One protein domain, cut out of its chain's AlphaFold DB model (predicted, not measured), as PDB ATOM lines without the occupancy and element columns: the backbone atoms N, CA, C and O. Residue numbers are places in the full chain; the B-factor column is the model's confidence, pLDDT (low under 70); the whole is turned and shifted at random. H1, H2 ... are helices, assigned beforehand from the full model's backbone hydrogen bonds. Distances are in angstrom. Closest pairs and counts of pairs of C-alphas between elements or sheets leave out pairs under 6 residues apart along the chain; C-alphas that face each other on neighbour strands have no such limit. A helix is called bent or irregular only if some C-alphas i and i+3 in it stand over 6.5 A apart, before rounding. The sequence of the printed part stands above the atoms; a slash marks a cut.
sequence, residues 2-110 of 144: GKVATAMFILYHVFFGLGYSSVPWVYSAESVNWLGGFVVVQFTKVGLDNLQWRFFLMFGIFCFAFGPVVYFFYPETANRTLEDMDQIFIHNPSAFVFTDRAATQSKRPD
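This is residues 2 to 110 of the 144 residues of the protein "Putative glycerol proton symporter of the plasma subject to glucose-induced inactivation" of Diaporthe ampelina (UniProt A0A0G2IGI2). The longest helix, H3, and H4 form an open V that meets near the end of H3 and the start of H4; H1 runs side by side with part of H4, and short H2 bridges from the end of H1 to the start of H3. Beyond the far end of H4, H5, tiny H6 and their links form a small, loose head. The printed part has 109 residues with six named helices, H1 to H6 in order along the chain, and no named strand; its class is all helix. The whole is loose, with a radius of gyration of the C-alphas of 18.2 A, and elongated, spanning 56 by 31 by 22 A.

H3 holds residues 30 to 51 and measures 30.4 A from first to last C-alpha, from (-30.677, -31.657, 30.976) to (-46.400, -23.052, 55.499). It has a kink of 32 degrees near residue 45. H4, residues 54 to 73, is 28.9 A long and is neither bent nor irregular, but only just: C-alphas 65 and 68 are 6.1 A apart. H1, residues 2 to 19, is 25.8 A long and begins with C-alpha 2 at (-53.418, -10.227, 51.359). H2 is residues 22 to 27, H5 is residues 82 to 91 with a length of 14.6 A, and H6 is residues 101 to 104, ending with C-alpha 104 at (-11.585, -12.243, 40.307).

H3 and H4 are close but not clearly touching, at a steep tilt of 39 degrees, opposite ways; their closest C-alphas, those of Gly 47 and Phe 55, are 6.1 A apart. Residues 37 to 43 of H3 stand free. H2 and H3 are close but not clearly touching, with the C-alphas of Trp 25 and Asn 33 closest at 7.5 A. H1 touches H4 with residues 9 to 16 alone, against residues 56 to 63 of H4, at a shallow tilt of 25 degrees, the same way; the closest C-alphas, those of Tyr 12 and Gly 60, are 6.8 A apart. H1 and H2 meet only through their link, and H1 and H3 are apart. H4 and H5 are apart. H5 and H6 are close but not clearly touching, with the C-alphas of Ile 88 and Ala 103 closest at 7.4 A. Each O i to N i+4 pair is within hydrogen-bond range in H1 and H5, against 1 of 2 in H2, 16 of 18 in H3 and 13 of 16 in H4; H6 is too short for such a pair.

The C-alphas of Asp 49 and Asp 110, the two farthest apart, are 56.0 A from each other. The printed part has no cut and no long link. The mean pLDDT of the printed part is 70.2, and 47 residues are under 70, among them residues 16 to 31, 74 to 80 and 91 to 110.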
ATOM      1  N   GLY A   2     -53.773  -9.885  52.753       67.19
ATOM      2  CA  GLY A   2     -53.418 -10.227  51.359       67.19
ATOM      3  C   GLY A   2     -52.500  -9.228  50.630       67.19
ATOM      4  O   GLY A   2     -51.533  -9.643  50.011       67.19
ATOM      5  N   LYS A   3     -52.722  -7.912  50.781       64.81
ATOM      6  CA  LYS A   3     -51.938  -6.874  50.072       64.81
ATOM      7  C   LYS A   3     -50.433  -6.900  50.389       64.81
ATOM      8  O   LYS A   3     -49.624  -6.662  49.501       64.81
ATOM      9  N   VAL A   4     -50.060  -7.216  51.634       79.19
ATOM     10  CA  VAL A   4     -48.649  -7.312  52.054       79.19
ATOM     11  C   VAL A   4     -48.012  -8.588  51.501       79.19
ATOM     12  O   VAL A   4     -46.898  -8.541  50.988       79.19
ATOM     13  N   ALA A   5     -48.740  -9.708  51.528       71.19
ATOM     14  CA  ALA A   5     -48.268 -10.967  50.956       71.19
ATOM     15  C   ALA A   5     -48.040 -10.851  49.440       71.19
ATOM     16  O   ALA A   5     -47.008 -11.292  48.941       71.19
ATOM     17  N   THR A   6     -48.950 -10.189  48.715       72.31
ATOM     18  CA  THR A   6     -48.804  -9.956  47.272       72.31
ATOM     19  C   THR A   6     -47.628  -9.028  46.957       72.31
ATOM     20  O   THR A   6     -46.864  -9.317  46.041       72.31
ATOM     21  N   ALA A   7     -47.421  -7.956  47.729       80.06
ATOM     22  CA  ALA A   7     -46.284  -7.053  47.530       80.06
ATOM     23  C   ALA A   7     -44.930  -7.757  47.742       80.06
ATOM     24  O   ALA A   7     -44.008  -7.581  46.947       80.06
ATOM     25  N   MET A   8     -44.825  -8.603  48.771       73.31
ATOM     26  CA  MET A   8     -43.604  -9.367  49.055       73.31
ATOM     27  C   MET A   8     -43.346 -10.459  48.014       73.31
ATOM     28  O   MET A   8     -42.204 -10.671  47.615       73.31
ATOM     29  N   PHE A   9     -44.403 -11.108  47.521       73.19
ATOM     30  CA  PHE A   9     -44.308 -12.078  46.432       73.19
ATOM     31  C   PHE A   9     -43.802 -11.439  45.130       73.19
ATOM     32  O   PHE A   9     -42.965 -12.031  44.450       73.19
ATOM     33  N   ILE A  10     -44.270 -10.226  44.808       76.94
ATOM     34  CA  ILE A  10     -43.829  -9.470  43.625       76.94
ATOM     35  C   ILE A  10     -42.369  -9.038  43.766       76.94
ATOM     36  O   ILE A  10     -41.592  -9.249  42.840       76.94
ATOM     37  N   LEU A  11     -41.970  -8.491  44.919       77.56
ATOM     38  CA  LEU A  11     -40.569  -8.134  45.172       77.56
ATOM     39  C   LEU A  11     -39.655  -9.352  45.010       77.56
ATOM     40  O   LEU A  11     -38.674  -9.287  44.275       77.56
ATOM     41  N   TYR A  12     -40.023 -10.484  45.614       71.69
ATOM     42  CA  TYR A  12     -39.292 -11.736  45.445       71.69
ATOM     43  C   TYR A  12     -39.192 -12.152  43.969       71.69
ATOM     44  O   TYR A  12     -38.095 -12.448  43.510       71.69
ATOM     45  N   HIS A  13     -40.286 -12.113  43.201       69.06
ATOM     46  CA  HIS A  13     -40.273 -12.504  41.786       69.06
ATOM     47  C   HIS A  13     -39.417 -11.591  40.907       69.06
ATOM     48  O   HIS A  13     -38.805 -12.075  39.962       69.06
ATOM     49  N   VAL A  14     -39.336 -10.295  41.213       74.94
ATOM     50  CA  VAL A  14     -38.490  -9.361  40.457       74.94
ATOM     51  C   VAL A  14     -37.008  -9.634  40.724       74.94
ATOM     52  O   VAL A  14     -36.235  -9.760  39.778       74.94
ATOM     53  N   PHE A  15     -36.604  -9.803  41.987       70.38
ATOM     54  CA  PHE A  15     -35.208 -10.118  42.324       70.38
ATOM     55  C   PHE A  15     -34.800 -11.529  41.879       70.38
ATOM     56  O   PHE A  15     -33.705 -11.728  41.355       70.38
ATOM     57  N   PHE A  16     -35.691 -12.507  42.042       63.88
ATOM     58  CA  PHE A  16     -35.452 -13.887  41.633       63.88
ATOM     59  C   PHE A  16     -35.445 -14.042  40.105       63.88
ATOM     60  O   PHE A  16     -34.570 -14.714  39.559       63.88
ATOM     61  N   GLY A  17     -36.370 -13.375  39.410       65.06
ATOM     62  CA  GLY A  17     -36.492 -13.410  37.954       65.06
ATOM     63  C   GLY A  17     -35.334 -12.724  37.229       65.06
ATOM     64  O   GLY A  17     -34.849 -13.259  36.238       65.06
ATOM     65  N   LEU A  18     -34.854 -11.581  37.734       63.25
ATOM     66  CA  LEU A  18     -33.746 -10.848  37.108       63.25
ATOM     67  C   LEU A  18     -32.367 -11.456  37.406       63.25
ATOM     68  O   LEU A  18     -31.461 -11.305  36.593       63.25
ATOM     69  N   GLY A  19     -32.195 -12.116  38.555       62.56
ATOM     70  CA  GLY A  19     -30.897 -12.649  38.976       62.56
ATOM     71  C   GLY A  19     -30.744 -14.148  38.738       62.56
ATOM     72  O   GLY A  19     -29.899 -14.590  37.963       62.56
ATOM     73  N   TYR A  20     -31.549 -14.947  39.437       59.34
ATOM     74  CA  TYR A  20     -31.277 -16.375  39.595       59.34
ATOM     75  C   TYR A  20     -32.060 -17.263  38.623       59.34
ATOM     76  O   TYR A  20     -31.715 -18.423  38.489       59.34
ATOM     77  N   SER A  21     -33.076 -16.767  37.906       56.44
ATOM     78  CA  SER A  21     -33.816 -17.601  36.940       56.44
ATOM     79  C   SER A  21     -33.021 -17.921  35.665       56.44
ATOM     80  O   SER A  21     -33.261 -18.959  35.051       56.44
ATOM     81  N   SER A  22     -32.070 -17.070  35.267       51.06
ATOM     82  CA  SER A  22     -31.286 -17.265  34.035       51.06
ATOM     83  C   SER A  22     -30.083 -18.196  34.210       51.06
ATOM     84  O   SER A  22     -29.601 -18.753  33.229       51.06
ATOM     85  N   VAL A  23     -29.591 -18.404  35.437       59.34
ATOM     86  CA  VAL A  23     -28.365 -19.185  35.690       59.34
ATOM     87  C   VAL A  23     -28.629 -20.705  35.650       59.34
ATOM     88  O   VAL A  23     -27.967 -21.399  34.882       59.34
ATOM     89  N   PRO A  24     -29.632 -21.266  36.353       59.81
ATOM     90  CA  PRO A  24     -29.928 -22.698  36.310       59.81
ATOM     91  C   PRO A  24     -30.323 -23.199  34.916       59.81
ATOM     92  O   PRO A  24     -30.051 -24.351  34.590       59.81
ATOM     93  N   TRP A  25     -30.926 -22.340  34.086       54.62
ATOM     94  CA  TRP A  25     -31.365 -22.709  32.737       54.62
ATOM     95  C   TRP A  25     -30.204 -22.878  31.748       54.62
ATOM     96  O   TRP A  25     -30.308 -23.661  30.812       54.62
ATOM     97  N   VAL A  26     -29.095 -22.163  31.955       59.66
ATOM     98  CA  VAL A  26     -27.953 -22.163  31.025       59.66
ATOM     99  C   VAL A  26     -26.879 -23.182  31.428       59.66
ATOM    100  O   VAL A  26     -26.176 -23.692  30.560       59.66
ATOM    101  N   TYR A  27     -26.762 -23.519  32.718       56.47
ATOM    102  CA  TYR A  27     -25.670 -24.366  33.228       56.47
ATOM    103  C   TYR A  27     -26.042 -25.825  33.524       56.47
ATOM    104  O   TYR A  27     -25.152 -26.642  33.763       56.47
ATOM    105  N   SER A  28     -27.326 -26.188  33.547       55.34
ATOM    106  CA  SER A  28     -27.721 -27.537  33.945       55.34
ATOM    107  C   SER A  28     -27.658 -28.513  32.773       55.34
ATOM    108  O   SER A  28     -28.401 -28.372  31.806       55.34
ATOM    109  N   ALA A  29     -26.868 -29.583  32.916       61.47
ATOM    110  CA  ALA A  29     -27.093 -30.817  32.169       61.47
ATOM    111  C   ALA A  29     -28.589 -31.164  32.247       61.47
ATOM    112  O   ALA A  29     -29.155 -31.136  33.345       61.47
ATOM    113  N   GLU A  30     -29.226 -31.446  31.107       62.16
ATOM    114  CA  GLU A  30     -30.677 -31.657  30.976       62.16
ATOM    115  C   GLU A  30     -31.249 -32.464  32.153       62.16
ATOM    116  O   GLU A  30     -32.180 -32.036  32.831       62.16
ATOM    117  N   SER A  31     -30.612 -33.582  32.502       64.25
ATOM    118  CA  SER A  31     -31.038 -34.484  33.578       64.25
ATOM    119  C   SER A  31     -31.177 -33.820  34.956       64.25
ATOM    120  O   SER A  31     -32.098 -34.152  35.700       64.25
ATOM    121  N   VAL A  32     -30.293 -32.883  35.305       70.38
ATOM    122  CA  VAL A  32     -30.330 -32.181  36.600       70.38
ATOM    123  C   VAL A  32     -31.430 -31.118  36.612       70.38
ATOM    124  O   VAL A  32     -32.050 -30.904  37.652       70.38
ATOM    125  N   ASN A  33     -31.751 -30.526  35.457       73.12
ATOM    126  CA  ASN A  33     -32.836 -29.556  35.319       73.12
ATOM    127  C   ASN A  33     -34.185 -30.262  35.495       73.12
ATOM    128  O   ASN A  33     -34.993 -29.891  36.347       73.12
ATOM    129  N   TRP A  34     -34.375 -31.367  34.769       77.88
ATOM    130  CA  TRP A  34     -35.574 -32.197  34.869       77.88
ATOM    131  C   TRP A  34     -35.772 -32.756  36.284       77.88
ATOM    132  O   TRP A  34     -36.877 -32.695  36.828       77.88
ATOM    133  N   LEU A  35     -34.703 -33.248  36.919       79.12
ATOM    134  CA  LEU A  35     -34.768 -33.759  38.288       79.12
ATOM    135  C   LEU A  35     -35.029 -32.643  39.309       79.12
ATOM    136  O   LEU A  35     -35.863 -32.810  40.199       79.12
ATOM    137  N   GLY A  36     -34.359 -31.499  39.172       75.81
ATOM    138  CA  GLY A  36     -34.565 -30.333  40.029       75.81
ATOM    139  C   GLY A  36     -36.005 -29.829  39.957       75.81
ATOM    140  O   GLY A  36     -36.643 -29.639  40.992       75.81
ATOM    141  N   GLY A  37     -36.558 -29.714  38.748       78.62
ATOM    142  CA  GLY A  37     -37.963 -29.374  38.530       78.62
ATOM    143  C   GLY A  37     -38.918 -30.377  39.181       78.62
ATOM    144  O   GLY A  37     -39.861 -29.977  39.866       78.62
ATOM    145  N   PHE A  38     -38.649 -31.680  39.049       82.50
ATOM    146  CA  PHE A  38     -39.458 -32.719  39.688       82.50
ATOM    147  C   PHE A  38     -39.445 -32.605  41.220       82.50
ATOM    148  O   PHE A  38     -40.506 -32.577  41.845       82.50
ATOM    149  N   VAL A  39     -38.263 -32.480  41.828       82.88
ATOM    150  CA  VAL A  39     -38.106 -32.343  43.286       82.88
ATOM    151  C   VAL A  39     -38.820 -31.093  43.797       82.88
ATOM    152  O   VAL A  39     -39.551 -31.165  44.790       82.88
ATOM    153  N   VAL A  40     -38.682 -29.966  43.089       80.50
ATOM    154  CA  VAL A  40     -39.362 -28.712  43.433       80.50
ATOM    155  C   VAL A  40     -40.879 -28.895  43.434       80.50
ATOM    156  O   VAL A  40     -41.539 -28.511  44.400       80.50
ATOM    157  N   VAL A  41     -41.451 -29.533  42.410       83.50
ATOM    158  CA  VAL A  41     -42.904 -29.751  42.317       83.50
ATOM    159  C   VAL A  41     -43.430 -30.674  43.421       83.50
ATOM    160  O   VAL A  41     -44.539 -30.445  43.916       83.50
ATOM    161  N   GLN A  42     -42.666 -31.695  43.822       84.25
ATOM    162  CA  GLN A  42     -43.086 -32.619  44.880       84.25
ATOM    163  C   GLN A  42     -43.103 -31.946  46.253       84.25
ATOM    164  O   GLN A  42     -44.113 -32.010  46.956       84.25
ATOM    165  N   PHE A  43     -42.032 -31.242  46.630       80.06
ATOM    166  CA  PHE A  43     -41.987 -30.606  47.950       80.06
ATOM    167  C   PHE A  43     -42.868 -29.349  48.029       80.06
ATOM    168  O   PHE A  43     -43.379 -29.032  49.104       80.06
ATOM    169  N   THR A  44     -43.103 -28.661  46.903       81.06
ATOM    170  CA  THR A  44     -43.949 -27.456  46.869       81.06
ATOM    171  C   THR A  44     -45.381 -27.745  47.297       81.06
ATOM    172  O   THR A  44     -45.952 -26.935  48.018       81.06
ATOM    173  N   LYS A  45     -45.953 -28.905  46.938       78.75
ATOM    174  CA  LYS A  45     -47.316 -29.265  47.369       78.75
ATOM    175  C   LYS A  45     -47.428 -29.326  48.894       78.75
ATOM    176  O   LYS A  45     -48.231 -28.616  49.484       78.75
ATOM    177  N   VAL A  46     -46.541 -30.089  49.532       82.88
ATOM    178  CA  VAL A  46     -46.522 -30.242  50.997       82.88
ATOM    179  C   VAL A  46     -46.171 -28.921  51.694       82.88
ATOM    180  O   VAL A  46     -46.724 -28.597  52.746       82.88
ATOM    181  N   GLY A  47     -45.263 -28.138  51.112       78.25
ATOM    182  CA  GLY A  47     -44.832 -26.857  51.663       78.25
ATOM    183  C   GLY A  47     -45.912 -25.774  51.629       78.25
ATOM    184  O   GLY A  47     -46.031 -25.011  52.588       78.25
ATOM    185  N   LEU A  48     -46.726 -25.721  50.571       79.06
ATOM    186  CA  LEU A  48     -47.791 -24.725  50.449       79.06
ATOM    187  C   LEU A  48     -48.933 -24.992  51.439       79.06
ATOM    188  O   LEU A  48     -49.420 -24.049  52.067       79.06
ATOM    189  N   ASP A  49     -49.286 -26.266  51.631       81.50
ATOM    190  CA  ASP A  49     -50.365 -26.691  52.531       81.50
ATOM    191  C   ASP A  49     -50.042 -26.409  54.008       81.50
ATOM    192  O   ASP A  49     -50.922 -26.032  54.780       81.50
ATOM    193  N   ASN A  50     -48.769 -26.533  54.403       82.00
ATOM    194  CA  ASN A  50     -48.347 -26.365  55.798       82.00
ATOM    195  C   ASN A  50     -47.857 -24.946  56.129       82.00
ATOM    196  O   ASN A  50     -48.091 -24.450  57.231       82.00
ATOM    197  N   LEU A  51     -47.135 -24.293  55.212       79.56
ATOM    198  CA  LEU A  51     -46.400 -23.052  55.499       79.56
ATOM    199  C   LEU A  51     -46.979 -21.805  54.818       79.56
ATOM    200  O   LEU A  51     -46.586 -20.691  55.182       79.56
ATOM    201  N   GLN A  52     -47.916 -21.960  53.876       80.44
ATOM    202  CA  GLN A  52     -48.580 -20.863  53.163       80.44
ATOM    203  C   GLN A  52     -47.578 -19.786  52.690       80.44
ATOM    204  O   GLN A  52     -46.637 -20.071  51.954       80.44
ATOM    205  N   TRP A  53     -47.732 -18.535  53.140       73.94
ATOM    206  CA  TRP A  53     -46.891 -17.404  52.739       73.94
ATOM    207  C   TRP A  53     -45.420 -17.534  53.175       73.94
ATOM    208  O   TRP A  53     -44.537 -16.958  52.542       73.94
ATOM    209  N   ARG A  54     -45.135 -18.305  54.233       76.44
ATOM    210  CA  ARG A  54     -43.775 -18.496  54.771       76.44
ATOM    211  C   ARG A  54     -42.931 -19.394  53.870       76.44
ATOM    212  O   ARG A  54     -41.707 -19.331  53.928       76.44
ATOM    213  N   PHE A  55     -43.572 -20.186  53.014       76.69
ATOM    214  CA  PHE A  55     -42.905 -21.034  52.036       76.69
ATOM    215  C   PHE A  55     -42.045 -20.220  51.056       76.69
ATOM    216  O   PHE A  55     -40.906 -20.581  50.770       76.69
ATOM    217  N   PHE A  56     -42.541 -19.054  50.634       71.75
ATOM    218  CA  PHE A  56     -41.807 -18.149  49.747       71.75
ATOM    219  C   PHE A  56     -40.568 -17.532  50.411       71.75
ATOM    220  O   PHE A  56     -39.568 -17.292  49.737       71.75
ATOM    221  N   LEU A  57     -40.585 -17.330  51.737       77.94
ATOM    222  CA  LEU A  57     -39.412 -16.833  52.463       77.94
ATOM    223  C   LEU A  57     -38.258 -17.839  52.462       77.94
ATOM    224  O   LEU A  57     -37.108 -17.419  52.389       77.94
ATOM    225  N   MET A  58     -38.538 -19.147  52.496       77.88
ATOM    226  CA  MET A  58     -37.484 -20.166  52.441       77.88
ATOM    227  C   MET A  58     -36.702 -20.084  51.128       77.88
ATOM    228  O   MET A  58     -35.475 -20.072  51.151       77.88
ATOM    229  N   PHE A  59     -37.391 -19.940  49.994       72.12
ATOM    230  CA  PHE A  59     -36.725 -19.740  48.706       72.12
ATOM    231  C   PHE A  59     -35.948 -18.426  48.635       72.12
ATOM    232  O   PHE A  59     -34.831 -18.416  48.121       72.12
ATOM    233  N   GLY A  60     -36.488 -17.338  49.191       73.50
ATOM    234  CA  GLY A  60     -35.770 -16.067  49.297       73.50
ATOM    235  C   GLY A  60     -34.462 -16.195  50.082       73.50
ATOM    236  O   GLY A  60     -33.431 -15.695  49.639       73.50
ATOM    237  N   ILE A  61     -34.481 -16.925  51.201       80.56
ATOM    238  CA  ILE A  61     -33.289 -17.186  52.019       80.56
ATOM    239  C   ILE A  61     -32.294 -18.067  51.266       80.56
ATOM    240  O   ILE A  61     -31.111 -17.746  51.261       80.56
ATOM    241  N   PHE A  62     -32.742 -19.134  50.597       78.69
ATOM    242  CA  PHE A  62     -31.847 -19.964  49.787       78.69
ATOM    243  C   PHE A  62     -31.185 -19.153  48.671       78.69
ATOM    244  O   PHE A  62     -29.973 -19.230  48.512       78.69
ATOM    245  N   CYS A  63     -31.938 -18.312  47.959       74.69
ATOM    246  CA  CYS A  63     -31.378 -17.433  46.931       74.69
ATOM    247  C   CYS A  63     -30.354 -16.453  47.507       74.69
ATOM    248  O   CYS A  63     -29.283 -16.267  46.935       74.69
ATOM    249  N   PHE A  64     -30.657 -15.856  48.662       79.19
ATOM    250  CA  PHE A  64     -29.729 -14.952  49.330       79.19
ATOM    251  C   PHE A  64     -28.484 -15.679  49.849       79.19
ATOM    252  O   PHE A  64     -27.401 -15.117  49.792       79.19
ATOM    253  N   ALA A  65     -28.614 -16.928  50.306       80.25
ATOM    254  CA  ALA A  65     -27.505 -17.763  50.759       80.25
ATOM    255  C   ALA A  65     -26.623 -18.258  49.602       80.25
ATOM    256  O   ALA A  65     -25.418 -18.415  49.783       80.25
ATOM    257  N   PHE A  66     -27.181 -18.448  48.404       73.75
ATOM    258  CA  PHE A  66     -26.393 -18.752  47.209       73.75
ATOM    259  C   PHE A  66     -25.506 -17.579  46.775       73.75
ATOM    260  O   PHE A  66     -24.405 -17.820  46.295       73.75
ATOM    261  N   GLY A  67     -25.921 -16.328  46.995       78.19
ATOM    262  CA  GLY A  67     -25.120 -15.133  46.690       78.19
ATOM    263  C   GLY A  67     -23.683 -15.165  47.247       78.19
ATOM    264  O   GLY A  67     -22.737 -15.114  46.460       78.19
ATOM    265  N   PRO A  68     -23.475 -15.288  48.574       77.06
ATOM    266  CA  PRO A  68     -22.142 -15.397  49.154       77.06
ATOM    267  C   PRO A  68     -21.443 -16.700  48.756       77.06
ATOM    268  O   PRO A  68     -20.236 -16.685  48.550       77.06
ATOM    269  N   VAL A  69     -22.164 -17.814  48.595       77.56
ATOM    270  CA  VAL A  69     -21.555 -19.080  48.147       77.56
ATOM    271  C   VAL A  69     -20.936 -18.918  46.756       77.56
ATOM    272  O   VAL A  69     -19.772 -19.250  46.563       77.56
ATOM    273  N   VAL A  70     -21.660 -18.339  45.799       73.69
ATOM    274  CA  VAL A  70     -21.114 -18.056  44.465       73.69
ATOM    275  C   VAL A  70     -19.952 -17.068  44.568       73.69
ATOM    276  O   VAL A  70     -18.903 -17.309  43.986       73.69
ATOM    277  N   TYR A  71     -20.079 -16.013  45.373       70.69
ATOM    278  CA  TYR A  71     -19.011 -15.027  45.546       70.69
ATOM    279  C   TYR A  71     -17.703 -15.613  46.115       70.69
ATOM    280  O   TYR A  71     -16.619 -15.195  45.717       70.69
ATOM    281  N   PHE A  72     -17.778 -16.572  47.044       71.12
ATOM    282  CA  PHE A  72     -16.586 -17.141  47.683       71.12
ATOM    283  C   PHE A  72     -15.971 -18.319  46.923       71.12
ATOM    284  O   PHE A  72     -14.750 -18.497  46.981       71.12
ATOM    285  N   PHE A  73     -16.795 -19.123  46.246       70.88
ATOM    286  CA  PHE A  73     -16.365 -20.388  45.649       70.88
ATOM    287  C   PHE A  73     -16.218 -20.344  44.122       70.88
ATOM    288  O   PHE A  73     -15.516 -21.194  43.581       70.88
ATOM    289  N   TYR A  74     -16.843 -19.391  43.417       68.31
ATOM    290  CA  TYR A  74     -16.778 -19.330  41.953       68.31
ATOM    291  C   TYR A  74     -15.824 -18.234  41.450       68.31
ATOM    292  O   TYR A  74     -16.036 -17.059  41.753       68.31
ATOM    293  N   PRO A  75     -14.798 -18.588  40.650       68.38
ATOM    294  CA  PRO A  75     -13.980 -17.611  39.943       68.38
ATOM    295  C   PRO A  75     -14.727 -16.968  38.779       68.38
ATOM    296  O   PRO A  75     -15.639 -17.558  38.199       68.38
ATOM    297  N   GLU A  76     -14.325 -15.740  38.446       67.88
ATOM    298  CA  GLU A  76     -14.907 -14.968  37.349       67.88
ATOM    299  C   GLU A  76     -14.615 -15.686  36.023       67.88
ATOM    300  O   GLU A  76     -13.460 -15.841  35.622       67.88
ATOM    301  N   THR A  77     -15.666 -16.145  35.342       67.56
ATOM    302  CA  THR A  77     -15.549 -16.942  34.108       67.56
ATOM    303  C   THR A  77     -15.581 -16.100  32.829       67.56
ATOM    304  O   THR A  77     -15.363 -16.622  31.735       67.56
ATOM    305  N   ALA A  78     -15.846 -14.795  32.936       64.81
ATOM    306  CA  ALA A  78     -15.962 -13.910  31.785       64.81
ATOM    307  C   ALA A  78     -14.614 -13.739  31.053       64.81
ATOM    308  O   ALA A  78     -13.584 -13.474  31.668       64.81
ATOM    309  N   ASN A  79     -14.636 -13.841  29.716       61.75
ATOM    310  CA  ASN A  79     -13.474 -13.670  28.825       61.75
ATOM    311  C   ASN A  79     -12.289 -14.628  29.077       61.75
ATOM    312  O   ASN A  79     -11.144 -14.276  28.784       61.75
ATOM    313  N   ARG A  80     -12.542 -15.834  29.601       68.19
ATOM    314  CA  ARG A  80     -11.529 -16.888  29.777       68.19
ATOM    315  C   ARG A  80     -11.768 -18.054  28.824       68.19
ATOM    316  O   ARG A  80     -12.914 -18.421  28.573       68.19
ATOM    317  N   THR A  81     -10.691 -18.627  28.294       75.69
ATOM    318  CA  THR A  81     -10.745 -19.870  27.510       75.69
ATOM    319  C   THR A  81     -10.780 -21.084  28.437       75.69
ATOM    320  O   THR A  81     -10.446 -20.986  29.619       75.69
ATOM    321  N   LEU A  82     -11.190 -22.244  27.916       72.81
ATOM    322  CA  LEU A  82     -11.230 -23.481  28.704       72.81
ATOM    323  C   LEU A  82      -9.830 -23.886  29.194       72.81
ATOM    324  O   LEU A  82      -9.698 -24.383  30.310       72.81
ATOM    325  N   GLU A  83      -8.786 -23.614  28.406       74.81
ATOM    326  CA  GLU A  83      -7.394 -23.862  28.784       74.81
ATOM    327  C   GLU A  83      -6.922 -22.965  29.937       74.81
ATOM    328  O   GLU A  83      -6.163 -23.421  30.793       74.81
ATOM    329  N   ASP A  84      -7.373 -21.708  29.988       69.75
ATOM    330  CA  ASP A  84      -7.051 -20.796  31.091       69.75
ATOM    331  C   ASP A  84      -7.710 -21.261  32.395       69.75
ATOM    332  O   ASP A  84      -7.109 -21.166  33.464       69.75
ATOM    333  N   MET A  85      -8.937 -21.787  32.313       71.12
ATOM    334  CA  MET A  85      -9.664 -22.295  33.480       71.12
ATOM    335  C   MET A  85      -8.961 -23.501  34.095       71.12
ATOM    336  O   MET A  85      -8.773 -23.537  35.310       71.12
ATOM    337  N   ASP A  86      -8.510 -24.446  33.267       75.94
ATOM    338  CA  ASP A  86      -7.743 -25.607  33.730       75.94
ATOM    339  C   ASP A  86      -6.448 -25.173  34.441       75.94
ATOM    340  O   ASP A  86      -6.143 -25.624  35.547       75.94
ATOM    341  N   GLN A  87      -5.730 -24.190  33.886       73.31
ATOM    342  CA  GLN A  87      -4.526 -23.649  34.521       73.31
ATOM    343  C   GLN A  87      -4.802 -22.965  35.862       73.31
ATOM    344  O   GLN A  87      -4.000 -23.123  36.785       73.31
ATOM    345  N   ILE A  88      -5.913 -22.235  35.987       74.50
ATOM    346  CA  ILE A  88      -6.311 -21.588  37.243       74.50
ATOM    347  C   ILE A  88      -6.590 -22.646  38.317       74.50
ATOM    348  O   ILE A  88      -6.076 -22.514  39.424       74.50
ATOM    349  N   PHE A  89      -7.318 -23.721  38.001       73.38
ATOM    350  CA  PHE A  89      -7.596 -24.792  38.969       73.38
ATOM    351  C   PHE A  89      -6.352 -25.608  39.354       73.38
ATOM    352  O   PHE A  89      -6.263 -26.082  40.485       73.38
ATOM    353  N   ILE A  90      -5.371 -25.744  38.455       74.38
ATOM    354  CA  ILE A  90      -4.103 -26.436  38.737       74.38
ATOM    355  C   ILE A  90      -3.174 -25.586  39.621       74.38
ATOM    356  O   ILE A  90      -2.513 -26.123  40.510       74.38
ATOM    357  N   HIS A  91      -3.102 -24.270  39.387       67.12
ATOM    358  CA  HIS A  91      -2.147 -23.387  40.073       67.12
ATOM    359  C   HIS A  91      -2.702 -22.731  41.348       67.12
ATOM    360  O   HIS A  91      -1.910 -22.299  42.182       67.12
ATOM    361  N   ASN A  92      -4.027 -22.685  41.534       64.62
ATOM    362  CA  ASN A  92      -4.670 -22.172  42.748       64.62
ATOM    363  C   ASN A  92      -5.375 -23.296  43.539       64.62
ATOM    364  O   ASN A  92      -6.569 -23.526  43.353       64.62
ATOM    365  N   PRO A  93      -4.681 -23.978  44.476       59.19
ATOM    366  CA  PRO A  93      -5.263 -25.054  45.284       59.19
ATOM    367  C   PRO A  93      -6.179 -24.560  46.420       59.19
ATOM    368  O   PRO A  93      -6.716 -25.370  47.179       59.19
ATOM    369  N   SER A  94      -6.352 -23.246  46.601       58.81
ATOM    370  CA  SER A  94      -7.243 -22.707  47.627       58.81
ATOM    371  C   SER A  94      -8.697 -22.760  47.161       58.81
ATOM    372  O   SER A  94      -9.074 -22.079  46.214       58.81
ATOM    373  N   ALA A  95      -9.543 -23.487  47.897       59.06
ATOM    374  CA  ALA A  95     -10.995 -23.544  47.676       59.06
ATOM    375  C   ALA A  95     -11.707 -22.176  47.787       59.06
ATOM    376  O   ALA A  95     -12.881 -22.055  47.450       59.06
ATOM    377  N   PHE A  96     -11.001 -21.154  48.277       57.50
ATOM    378  CA  PHE A  96     -11.492 -19.796  48.433       57.50
ATOM    379  C   PHE A  96     -10.866 -18.879  47.383       57.50
ATOM    380  O   PHE A  96      -9.683 -18.550  47.451       57.50
ATOM    381  N   VAL A  97     -11.687 -18.427  46.439       58.62
ATOM    382  CA  VAL A  97     -11.255 -17.622  45.289       58.62
ATOM    383  C   VAL A  97     -10.936 -16.169  45.677       58.62
ATOM    384  O   VAL A  97     -10.169 -15.499  44.991       58.62
ATOM    385  N   PHE A  98     -11.450 -15.680  46.815       54.41
ATOM    386  CA  PHE A  98     -11.306 -14.276  47.244       54.41
ATOM    387  C   PHE A  98      -9.854 -13.818  47.470       54.41
ATOM    388  O   PHE A  98      -9.597 -12.617  47.554       54.41
ATOM    389  N   THR A  99      -8.918 -14.756  47.646       54.50
ATOM    390  CA  THR A  99      -7.519 -14.435  47.957       54.50
ATOM    391  C   THR A  99      -6.728 -14.029  46.714       54.50
ATOM    392  O   THR A  99      -5.762 -13.277  46.840       54.50
ATOM    393  N   ASP A 100      -7.149 -14.442  45.513       59.41
ATOM    394  CA  ASP A 100      -6.392 -14.181  44.292       59.41
ATOM    395  C   ASP A 100      -7.101 -13.180  43.367       59.41
ATOM    396  O   ASP A 100      -8.068 -13.483  42.664       59.41
ATOM    397  N   ARG A 101      -6.572 -11.950  43.331       57.53
ATOM    398  CA  ARG A 101      -7.078 -10.862  42.481       57.53
ATOM    399  C   ARG A 101      -7.008 -11.218  40.990       57.53
ATOM    400  O   ARG A 101      -7.793 -10.677  40.215       57.53
ATOM    401  N   ALA A 102      -6.119 -12.134  40.592       56.91
ATOM    402  CA  ALA A 102      -6.007 -12.611  39.213       56.91
ATOM    403  C   ALA A 102      -7.172 -13.530  38.791       56.91
ATOM    404  O   ALA A 102      -7.479 -13.613  37.596       56.91
ATOM    405  N   ALA A 103      -7.841 -14.176  39.755       56.88
ATOM    406  CA  ALA A 103      -9.001 -15.048  39.546       56.88
ATOM    407  C   ALA A 103     -10.349 -14.300  39.620       56.88
ATOM    408  O   ALA A 103     -11.359 -14.789  39.117       56.88
ATOM    409  N   THR A 104     -10.380 -13.100  40.215       59.69
ATOM    410  CA  THR A 104     -11.585 -12.243  40.307       59.69
ATOM    411  C   THR A 104     -11.627 -11.137  39.240       59.69
ATOM    412  O   THR A 104     -12.606 -10.402  39.131       59.69
ATOM    413  N   GLN A 105     -10.565 -10.958  38.450       62.28
ATOM    414  CA  GLN A 105     -10.519  -9.899  37.444       62.28
ATOM    415  C   GLN A 105     -11.253 -10.307  36.154       62.28
ATOM    416  O   GLN A 105     -10.893 -11.284  35.502       62.28
ATOM    417  N   SER A 106     -12.225  -9.479  35.749       59.25
ATOM    418  CA  SER A 106     -13.013  -9.634  34.510       59.25
ATOM    419  C   SER A 106     -12.186  -9.468  33.222       59.25
ATOM    420  O   SER A 106     -12.540  -9.976  32.157       59.25
ATOM    421  N   LYS A 107     -11.049  -8.763  33.301       62.19
ATOM    422  CA  LYS A 107     -10.100  -8.643  32.189       62.19
ATOM    423  C   LYS A 107      -9.175  -9.857  32.173       62.19
ATOM    424  O   LYS A 107      -8.546 -10.149  33.189       62.19
ATOM    425  N   ARG A 108      -9.048 -10.502  31.011       66.12
ATOM    426  CA  ARG A 108      -8.054 -11.555  30.765       66.12
ATOM    427  C   ARG A 108      -6.638 -10.989  31.036       66.12
ATOM    428  O   ARG A 108      -6.274 -10.007  30.393       66.12
ATOM    429  N   PRO A 109      -5.872 -11.531  32.003       67.69
ATOM    430  CA  PRO A 109      -4.497 -11.152  32.289       67.69
ATOM    431  C   PRO A 109      -3.624 -11.433  31.076       67.69
ATOM    432  O   PRO A 109      -3.755 -12.482  30.442       67.69
ATOM    433  N   ASP A 110      -2.708 -10.514  30.791       68.69
ATOM    434  CA  ASP A 110      -1.899 -10.536  29.570       68.69
ATOM    435  C   ASP A 110      -1.030 -11.809  29.457       68.69
ATOM    436  O   ASP A 110      -0.787 -12.290  28.355       68.69
TER     437      ASP A 110